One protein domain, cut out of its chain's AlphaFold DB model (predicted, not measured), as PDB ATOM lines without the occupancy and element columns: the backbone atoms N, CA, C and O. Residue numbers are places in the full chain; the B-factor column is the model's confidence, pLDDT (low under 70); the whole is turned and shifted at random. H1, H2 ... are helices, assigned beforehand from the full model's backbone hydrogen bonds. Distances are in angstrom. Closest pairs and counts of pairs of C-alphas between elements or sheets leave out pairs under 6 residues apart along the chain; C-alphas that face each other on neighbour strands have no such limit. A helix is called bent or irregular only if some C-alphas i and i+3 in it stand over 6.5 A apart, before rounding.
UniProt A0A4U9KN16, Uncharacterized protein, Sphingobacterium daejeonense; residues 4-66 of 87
ATOM      1  N   ILE A   4     -34.350 -22.627 -26.982       49.50
ATOM      2  CA  ILE A   4     -34.902 -23.950 -26.637       49.50
ATOM      3  C   ILE A   4     -36.439 -23.946 -26.731       49.50
ATOM      4  O   ILE A   4     -37.040 -24.922 -27.169       49.50
ATOM      5  N   GLY A   5     -37.080 -22.826 -26.375       58.78
ATOM      6  CA  GLY A   5     -38.543 -22.692 -26.411       58.78
ATOM      7  C   GLY A   5     -39.124 -22.561 -27.821       58.78
ATOM      8  O   GLY A   5     -40.207 -23.073 -28.076       58.78
ATOM      9  N   THR A   6     -38.396 -21.931 -28.749       65.06
ATOM     10  CA  THR A   6     -38.823 -21.768 -30.150       65.06
ATOM     11  C   THR A   6     -38.848 -23.116 -30.869       65.06
ATOM     12  O   THR A   6     -39.864 -23.484 -31.447       65.06
ATOM     13  N   VAL A   7     -37.776 -23.905 -30.732       75.88
ATOM     14  CA  VAL A   7     -37.622 -25.204 -31.408       75.88
ATOM     15  C   VAL A   7     -38.680 -26.219 -30.957       75.88
ATOM     16  O   VAL A   7     -39.176 -26.997 -31.765       75.88
ATOM     17  N   PHE A   8     -39.069 -26.214 -29.679       81.19
ATOM     18  CA  PHE A   8     -40.131 -27.099 -29.187       81.19
ATOM     19  C   PHE A   8     -41.487 -26.795 -29.839       81.19
ATOM     20  O   PHE A   8     -42.182 -27.707 -30.293       81.19
ATOM     21  N   VAL A   9     -41.847 -25.513 -29.906       79.44
ATOM     22  CA  VAL A   9     -43.117 -25.058 -30.480       79.44
ATOM     23  C   VAL A   9     -43.149 -25.300 -31.992       79.44
ATOM     24  O   VAL A   9     -44.146 -25.802 -32.507       79.44
ATOM     25  N   GLU A  10     -42.037 -25.054 -32.688       80.50
ATOM     26  CA  GLU A  10     -41.871 -25.380 -34.111       80.50
ATOM     27  C   GLU A  10     -42.108 -26.871 -34.384       80.50
ATOM     28  O   GLU A  10     -42.939 -27.219 -35.220       80.50
ATOM     29  N   VAL A  11     -41.477 -27.765 -33.611       83.44
ATOM     30  CA  VAL A  11     -41.655 -29.219 -33.768       83.44
ATOM     31  C   VAL A  11     -43.103 -29.652 -33.521       83.44
ATOM     32  O   VAL A  11     -43.597 -30.565 -34.188       83.44
ATOM     33  N   LEU A  12     -43.802 -29.034 -32.567       82.06
ATOM     34  CA  LEU A  12     -45.215 -29.326 -32.324       82.06
ATOM     35  C   LEU A  12     -46.090 -28.901 -33.506       82.06
ATOM     36  O   LEU A  12     -46.924 -29.692 -33.957       82.06
ATOM     37  N   HIS A  13     -45.872 -27.701 -34.044       80.00
ATOM     38  CA  HIS A  13     -46.588 -27.232 -35.229       80.00
ATOM     39  C   HIS A  13     -46.297 -28.092 -36.463       80.00
ATOM     40  O   HIS A  13     -47.235 -28.458 -37.171       80.00
ATOM     41  N   ASP A  14     -45.044 -28.501 -36.672       82.00
ATOM     42  CA  ASP A  14     -44.654 -29.420 -37.749       82.00
ATOM     43  C   ASP A  14     -45.350 -30.783 -37.624       82.00
ATOM     44  O   ASP A  14     -45.722 -31.410 -38.618       82.00
ATOM     45  N   ARG A  15     -45.600 -31.239 -36.389       80.56
ATOM     46  CA  ARG A  15     -46.382 -32.454 -36.100       80.56
ATOM     47  C   ARG A  15     -47.896 -32.248 -36.213       80.56
ATOM     48  O   ARG A  15     -48.660 -33.188 -35.988       80.56
ATOM     49  N   GLY A  16     -48.341 -31.053 -36.591       75.31
ATOM     50  CA  GLY A  16     -49.748 -30.706 -36.755       75.31
ATOM     51  C   GLY A  16     -50.482 -30.469 -35.440       75.31
ATOM     52  O   GLY A  16     -51.713 -30.482 -35.442       75.31
ATOM     53  N   PHE A  17     -49.761 -30.262 -34.333       79.69
ATOM     54  CA  PHE A  17     -50.384 -29.790 -33.107       79.69
ATOM     55  C   PHE A  17     -50.872 -28.364 -33.314       79.69
ATOM     56  O   PHE A  17     -50.152 -27.463 -33.752       79.69
ATOM     57  N   SER A  18     -52.121 -28.174 -32.950       72.50
ATOM     58  CA  SER A  18     -52.711 -26.868 -32.771       72.50
ATOM     59  C   SER A  18     -53.587 -27.004 -31.550       72.50
ATOM     60  O   SER A  18     -54.765 -26.801 -31.685       72.50
ATOM     61  N   GLY A  19     -53.093 -27.495 -30.414       71.56
ATOM     62  CA  GLY A  19     -53.866 -27.551 -29.171       71.56
ATOM     63  C   GLY A  19     -53.574 -26.352 -28.265       71.56
ATOM     64  O   GLY A  19     -52.576 -25.656 -28.472       71.56
ATOM     65  N   PRO A  20     -54.400 -26.114 -27.231       73.38
ATOM     66  CA  PRO A  20     -54.116 -25.074 -26.252       73.38
ATOM     67  C   PRO A  20     -52.767 -25.332 -25.570       73.38
ATOM     68  O   PRO A  20     -52.449 -26.460 -25.195       73.38
ATOM     69  N   PHE A  21     -51.987 -24.266 -25.402       76.81
ATOM     70  CA  PHE A  21     -50.775 -24.284 -24.594       76.81
ATOM     71  C   PHE A  21     -51.114 -23.804 -23.189       76.81
ATOM     72  O   PHE A  21     -51.662 -22.714 -23.014       76.81
ATOM     73  N   GLU A  22     -50.772 -24.614 -22.196       74.56
ATOM     74  CA  GLU A  22     -50.848 -24.225 -20.795       74.56
ATOM     75  C   GLU A  22     -49.518 -23.597 -20.375       74.56
ATOM     76  O   GLU A  22     -48.443 -24.141 -20.635       74.56
ATOM     77  N   ILE A  23     -49.591 -22.410 -19.772       74.56
ATOM     78  CA  ILE A  23     -48.425 -21.676 -19.284       74.56
ATOM     79  C   ILE A  23     -48.554 -21.569 -17.772       74.56
ATOM     80  O   ILE A  23     -49.363 -20.795 -17.256       74.56
ATOM     81  N   GLU A  24     -47.722 -22.318 -17.059       70.56
ATOM     82  CA  GLU A  24     -47.628 -22.216 -15.611       70.56
ATOM     83  C   GLU A  24     -46.678 -21.078 -15.220       70.56
ATOM     84  O   GLU A  24     -45.503 -21.049 -15.593       70.56
ATOM     85  N   ASN A  25     -47.186 -20.103 -14.462       66.31
ATOM     86  CA  ASN A  25     -46.358 -19.039 -13.902       66.31
ATOM     87  C   ASN A  25     -45.787 -19.477 -12.545       66.31
ATOM     88  O   ASN A  25     -46.504 -19.494 -11.544       66.31
ATOM     89  N   GLU A  26     -44.489 -19.776 -12.492       70.31
ATOM     90  CA  GLU A  26     -43.758 -20.083 -11.251       70.31
ATOM     91  C   GLU A  26     -42.896 -18.913 -10.738       70.31
ATOM     92  O   GLU A  26     -42.060 -19.074  -9.845       70.31
ATOM     93  N   ALA A  27     -43.064 -17.702 -11.284       65.06
ATOM     94  CA  ALA A  27     -42.224 -16.570 -10.913       65.06
ATOM     95  C   ALA A  27     -42.541 -16.059  -9.496       65.06
ATOM     96  O   ALA A  27     -43.582 -15.440  -9.251       65.06
ATOM     97  N   LYS A  28     -41.581 -16.224  -8.576       62.66
ATOM     98  CA  LYS A  28     -41.646 -15.737  -7.181       62.66
ATOM     99  C   LYS A  28     -41.935 -14.236  -7.074       62.66
ATOM    100  O   LYS A  28     -42.645 -13.796  -6.178       62.66
ATOM    101  N   ASN A  29     -41.441 -13.450  -8.031       61.88
ATOM    102  CA  ASN A  29     -41.587 -11.992  -8.045       61.88
ATOM    103  C   ASN A  29     -42.962 -11.517  -8.551       61.88
ATOM    104  O   ASN A  29     -43.207 -10.314  -8.581       61.88
ATOM    105  N   SER A  30     -43.850 -12.434  -8.954       63.19
ATOM    106  CA  SER A  30     -45.257 -12.130  -9.240       63.19
ATOM    107  C   SER A  30     -46.196 -12.996  -8.402       63.19
ATOM    108  O   SER A  30     -46.950 -12.451  -7.600       63.19
ATOM    109  N   LYS A  31     -46.125 -14.330  -8.527       64.31
ATOM    110  CA  LYS A  31     -47.064 -15.287  -7.911       64.31
ATOM    111  C   LYS A  31     -47.085 -15.189  -6.385       64.31
ATOM    112  O   LYS A  31     -48.158 -15.137  -5.793       64.31
ATOM    113  N   ASP A  32     -45.913 -15.077  -5.767       66.81
ATOM    114  CA  ASP A  32     -45.776 -15.113  -4.306       66.81
ATOM    115  C   ASP A  32     -45.862 -13.724  -3.654       66.81
ATOM    116  O   ASP A  32     -45.692 -13.583  -2.446       66.81
ATOM    117  N   THR A  33     -46.156 -12.675  -4.429       66.94
ATOM    118  CA  THR A  33     -46.233 -11.298  -3.908       66.94
ATOM    119  C   THR A  33     -47.512 -11.005  -3.121       66.94
ATOM    120  O   THR A  33     -47.617  -9.941  -2.516       66.94
ATOM    121  N   GLN A  34     -48.510 -11.900  -3.178       74.56
ATOM    122  CA  GLN A  34     -49.893 -11.677  -2.716       74.56
ATOM    123  C   GLN A  34     -50.574 -10.425  -3.305       74.56
ATOM    124  O   GLN A  34     -51.661 -10.034  -2.880       74.56
ATOM    125  N   ASN A  35     -49.969  -9.802  -4.318       83.00
ATOM    126  CA  ASN A  35     -50.509  -8.645  -5.001       83.00
ATOM    127  C   ASN A  35     -51.158  -9.089  -6.314       83.00
ATOM    128  O   ASN A  35     -50.479  -9.383  -7.298       83.00
ATOM    129  N   MET A  36     -52.490  -9.084  -6.343       83.12
ATOM    130  CA  MET A  36     -53.263  -9.495  -7.520       83.12
ATOM    131  C   MET A  36     -52.928  -8.699  -8.786       83.12
ATOM    132  O   MET A  36     -52.934  -9.262  -9.878       83.12
ATOM    133  N   ALA A  37     -52.594  -7.410  -8.666       84.62
ATOM    134  CA  ALA A  37     -52.207  -6.605  -9.820       84.62
ATOM    135  C   ALA A  37     -50.857  -7.063 -10.397       84.62
ATOM    136  O   ALA A  37     -50.729  -7.193 -11.613       84.62
ATOM    137  N   ALA A  38     -49.881  -7.376  -9.539       78.31
ATOM    138  CA  ALA A  38     -48.573  -7.886  -9.959       78.31
ATOM    139  C   ALA A  38     -48.671  -9.291 -10.577       78.31
ATOM    140  O   ALA A  38     -48.010  -9.579 -11.575       78.31
ATOM    141  N   ILE A  39     -49.537 -10.148 -10.027       80.44
ATOM    142  CA  ILE A  39     -49.825 -11.482 -10.573       80.44
ATOM    143  C   ILE A  39     -50.408 -11.368 -11.985       80.44
ATOM    144  O   ILE A  39     -49.872 -11.967 -12.921       80.44
ATOM    145  N   ASN A  40     -51.456 -10.558 -12.157       84.12
ATOM    146  CA  ASN A  40     -52.113 -10.370 -13.450       84.12
ATOM    147  C   ASN A  40     -51.178  -9.722 -14.477       84.12
ATOM    148  O   ASN A  40     -51.148 -10.133 -15.635       84.12
ATOM    149  N   GLN A  41     -50.373  -8.747 -14.051       85.38
ATOM    150  CA  GLN A  41     -49.384  -8.110 -14.915       85.38
ATOM    151  C   GLN A  41     -48.325  -9.111 -15.389       85.38
ATOM    152  O   GLN A  41     -48.016  -9.149 -16.578       85.38
ATOM    153  N   GLY A  42     -47.792  -9.936 -14.483       80.25
ATOM    154  CA  GLY A  42     -46.808 -10.962 -14.823       80.25
ATOM    155  C   GLY A  42     -47.370 -12.006 -15.788       80.25
ATOM    156  O   GLY A  42     -46.727 -12.331 -16.785       80.25
ATOM    157  N   ALA A  43     -48.599 -12.470 -15.545       81.50
ATOM    158  CA  ALA A  43     -49.288 -13.404 -16.434       81.50
ATOM    159  C   ALA A  43     -49.508 -12.806 -17.834       81.50
ATOM    160  O   ALA A  43     -49.151 -13.430 -18.833       81.50
ATOM    161  N   GLN A  44     -50.014 -11.572 -17.919       85.44
ATOM    162  CA  GLN A  44     -50.240 -10.906 -19.203       85.44
ATOM    163  C   GLN A  44     -48.932 -10.660 -19.962       85.44
ATOM    164  O   GLN A  44     -48.874 -10.856 -21.175       85.44
ATOM    165  N   ALA A  45     -47.872 -10.246 -19.262       84.50
ATOM    166  CA  ALA A  45     -46.557 -10.052 -19.863       84.50
ATOM    167  C   ALA A  45     -45.999 -11.369 -20.423       84.50
ATOM    168  O   ALA A  45     -45.484 -11.384 -21.539       84.50
ATOM    169  N   CYS A  46     -46.164 -12.473 -19.688       83.88
ATOM    170  CA  CYS A  46     -45.771 -13.807 -20.133       83.88
ATOM    171  C   CYS A  46     -46.539 -14.237 -21.393       83.88
ATOM    172  O   CYS A  46     -45.922 -14.615 -22.389       83.88
ATOM    173  N   ILE A  47     -47.870 -14.086 -21.397       83.75
ATOM    174  CA  ILE A  47     -48.709 -14.385 -22.569       83.75
ATOM    175  C   ILE A  47     -48.252 -13.560 -23.775       83.75
ATOM    176  O   ILE A  47     -48.030 -14.115 -24.848       83.75
ATOM    177  N   ASN A  48     -48.062 -12.251 -23.608       84.94
ATOM    178  CA  ASN A  48     -47.650 -11.369 -24.702       84.94
ATOM    179  C   ASN A  48     -46.258 -11.727 -25.243       84.94
ATOM    180  O   ASN A  48     -46.029 -11.626 -26.445       84.94
ATOM    181  N   PHE A  49     -45.340 -12.154 -24.372       84.50
ATOM    182  CA  PHE A  49     -43.995 -12.572 -24.760       84.50
ATOM    183  C   PHE A  49     -43.996 -13.887 -25.552       84.50
ATOM    184  O   PHE A  49     -43.233 -14.030 -26.504       84.50
ATOM    185  N   LEU A  50     -44.861 -14.834 -25.178       84.06
ATOM    186  CA  LEU A  50     -44.955 -16.149 -25.821       84.06
ATOM    187  C   LEU A  50     -45.860 -16.153 -27.058       84.06
ATOM    188  O   LEU A  50     -45.679 -16.980 -27.945       84.06
ATOM    189  N   SER A  51     -46.797 -15.212 -27.163       85.75
ATOM    190  CA  SER A  51     -47.765 -15.133 -28.263       85.75
ATOM    191  C   SER A  51     -47.153 -15.199 -29.679       85.75
ATOM    192  O   SER A  51     -47.696 -15.944 -30.495       85.75
ATOM    193  N   PRO A  52     -46.026 -14.518 -29.987       84.19
ATOM    194  CA  PRO A  52     -45.366 -14.623 -31.293       84.19
ATOM    195  C   PRO A  52     -44.786 -16.003 -31.610       84.19
ATOM    196  O   PRO A  52     -44.542 -16.302 -32.774       84.19
ATOM    197  N   LEU A  53     -44.524 -16.820 -30.587       82.56
ATOM    198  CA  LEU A  53     -44.032 -18.186 -30.756       82.56
ATOM    199  C   LEU A  53     -45.179 -19.147 -31.065       82.56
ATOM    200  O   LEU A  53     -45.000 -20.068 -31.850       82.56
ATOM    201  N   LEU A  54     -46.340 -18.930 -30.442       81.56
ATOM    202  CA  LEU A  54     -47.470 -19.860 -30.476       81.56
ATOM    203  C   LEU A  54     -48.411 -19.635 -31.664       81.56
ATOM    204  O   LEU A  54     -49.026 -20.579 -32.161       81.56
ATOM    205  N   TRP A  55     -48.572 -18.385 -32.110       82.06
ATOM    206  CA  TRP A  55     -49.554 -18.036 -33.136       82.06
ATOM    207  C   TRP A  55     -48.976 -17.117 -34.201       82.06
ATOM    208  O   TRP A  55     -48.101 -16.288 -33.955       82.06
ATOM    209  N   LYS A  56     -49.528 -17.221 -35.411       83.00
ATOM    210  CA  LYS A  56     -49.222 -16.279 -36.491       83.00
ATOM    211  C   LYS A  56     -49.884 -14.931 -36.214       83.00
ATOM    212  O   LYS A  56     -50.985 -14.868 -35.668       83.00
ATOM    213  N   LEU A  57     -49.223 -13.856 -36.634       85.56
ATOM    214  CA  LEU A  57     -49.771 -12.507 -36.552       85.56
ATOM    215  C   LEU A  57     -50.967 -12.370 -37.507       85.56
ATOM    216  O   LEU A  57     -50.805 -12.497 -38.721       85.56
ATOM    217  N   GLY A  58     -52.154 -12.118 -36.957       86.06
ATOM    218  CA  GLY A  58     -53.356 -11.781 -37.720       86.06
ATOM    219  C   GLY A  58     -53.691 -10.291 -37.645       86.06
ATOM    220  O   GLY A  58     -53.015  -9.517 -36.969       86.06
ATOM    221  N   GLU A  59     -54.793  -9.891 -38.282       86.94
ATOM    222  CA  GLU A  59     -55.268  -8.493 -38.306       86.94
ATOM    223  C   GLU A  59     -55.497  -7.902 -36.909       86.94
ATOM    224  O   GLU A  59     -55.305  -6.713 -36.685       86.94
ATOM    225  N   ASN A  60     -55.876  -8.747 -35.951       85.94
ATOM    226  CA  ASN A  60     -56.143  -8.344 -34.575       85.94
ATOM    227  C   ASN A  60     -55.019  -8.747 -33.603       85.94
ATOM    228  O   ASN A  60     -55.279  -8.938 -32.414       85.94
ATOM    229  N   GLY A  61     -53.799  -8.942 -34.106       85.88
ATOM    230  CA  GLY A  61     -52.670  -9.430 -33.320       85.88
ATOM    231  C   GLY A  61     -52.624 -10.955 -33.206       85.88
ATOM    232  O   GLY A  61     -53.242 -11.683 -33.987       85.88
ATOM    233  N   TYR A  62     -51.859 -11.438 -32.229       85.56
ATOM    234  CA  TYR A  62     -51.773 -12.858 -31.901       85.56
ATOM    235  C   TYR A  62     -53.033 -13.292 -31.162       85.56
ATOM    236  O   TYR A  62     -53.392 -12.712 -30.135       85.56
ATOM    237  N   LYS A  63     -53.716 -14.300 -31.694       81.38
ATOM    238  CA  LYS A  63     -54.959 -14.805 -31.122       81.38
ATOM    239  C   LYS A  63     -54.965 -16.317 -31.123       81.38
ATOM    240  O   LYS A  63     -54.490 -16.948 -32.063       81.38
ATOM    241  N   TYR A  64     -55.595 -16.858 -30.090       79.25
ATOM    242  CA  TYR A  64     -56.017 -18.245 -30.066       79.25
ATOM    243  C   TYR A  64     -56.904 -18.541 -31.286       79.25
ATOM    244  O   TYR A  64     -57.828 -17.782 -31.587       79.25
ATOM    245  N   THR A  65     -56.608 -19.629 -31.988       74.75
ATOM    246  CA  THR A  65     -57.382 -20.122 -33.137       74.75
ATOM    247  C   THR A  65     -58.099 -21.414 -32.771       74.75
ATOM    248  O   THR A  65     -57.759 -22.022 -31.760       74.75
ATOM    249  N   ASP A  66     -59.036 -21.894 -33.589       74.38
ATOM    250  CA  ASP A  66     -59.570 -23.246 -33.396       74.38
ATOM    251  C   ASP A  66     -58.446 -24.279 -33.420       74.38
ATOM    252  O   ASP A  66     -57.531 -24.220 -34.251       74.38
TER     253      ASP A  66
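AT A GLANCE: This is residues 4 to 66 of the 87 residues of an uncharacterized protein of Sphingobacterium daejeonense (UniProt A0A4U9KN16). A loose model of two helices: the longer one, H2, runs along much of the length, a shorter helix, H1, is set at an angle near the last residues of H2, and the long unnamed link, residues 15 to 35, runs from the end of H1 back along the length to the first residue of H2. Residues 32 to 37 stick out at one end, and residues 55 to 66 form a looped tail at the other. The 63 printed residues hold two named helices, H1 then H2, and no named strand; the class is all helix, with under half of the residues in named elements. The radius of gyration of the C-alphas is 13.7 A, and the spans are 39 by 27 by 18 A.

IN THESE COORDINATES: Find C-alpha 36 at (-53.263, -9.495, -7.520); from there H2, residues 36 to 54, runs 25.8 A to C-alpha 54 at (-47.470, -19.860, -30.476). H2 is only just irregular: C-alphas 49 and 52 are 7.0 A apart. H1, residues 4 to 14, begins at C-alpha 4 at (-34.902, -23.950, -26.637) and spans 15.8 A.

HOW THE PARTS SIT: Look at residues 53 to 54, with which alone H2 only just touches H1, with 3 pairs of C-alphas within 8 A. The closest C-alphas are those of Thr 6 and Leu 53, 6.4 A apart. The helices run the same way at a steep tilt of 56 degrees. Every O i to N i+4 pair is within hydrogen-bond range in H1, and 13 of 15 in H2.

THE WHOLE: The C-alphas farthest apart are those of Asp 14 and Gln 34, at 39.6 A. The printed part has no cut, and the link from H1 to H2 is long. The pLDDT is under 70 at residues 4 to 6, 25 and 27 to 33.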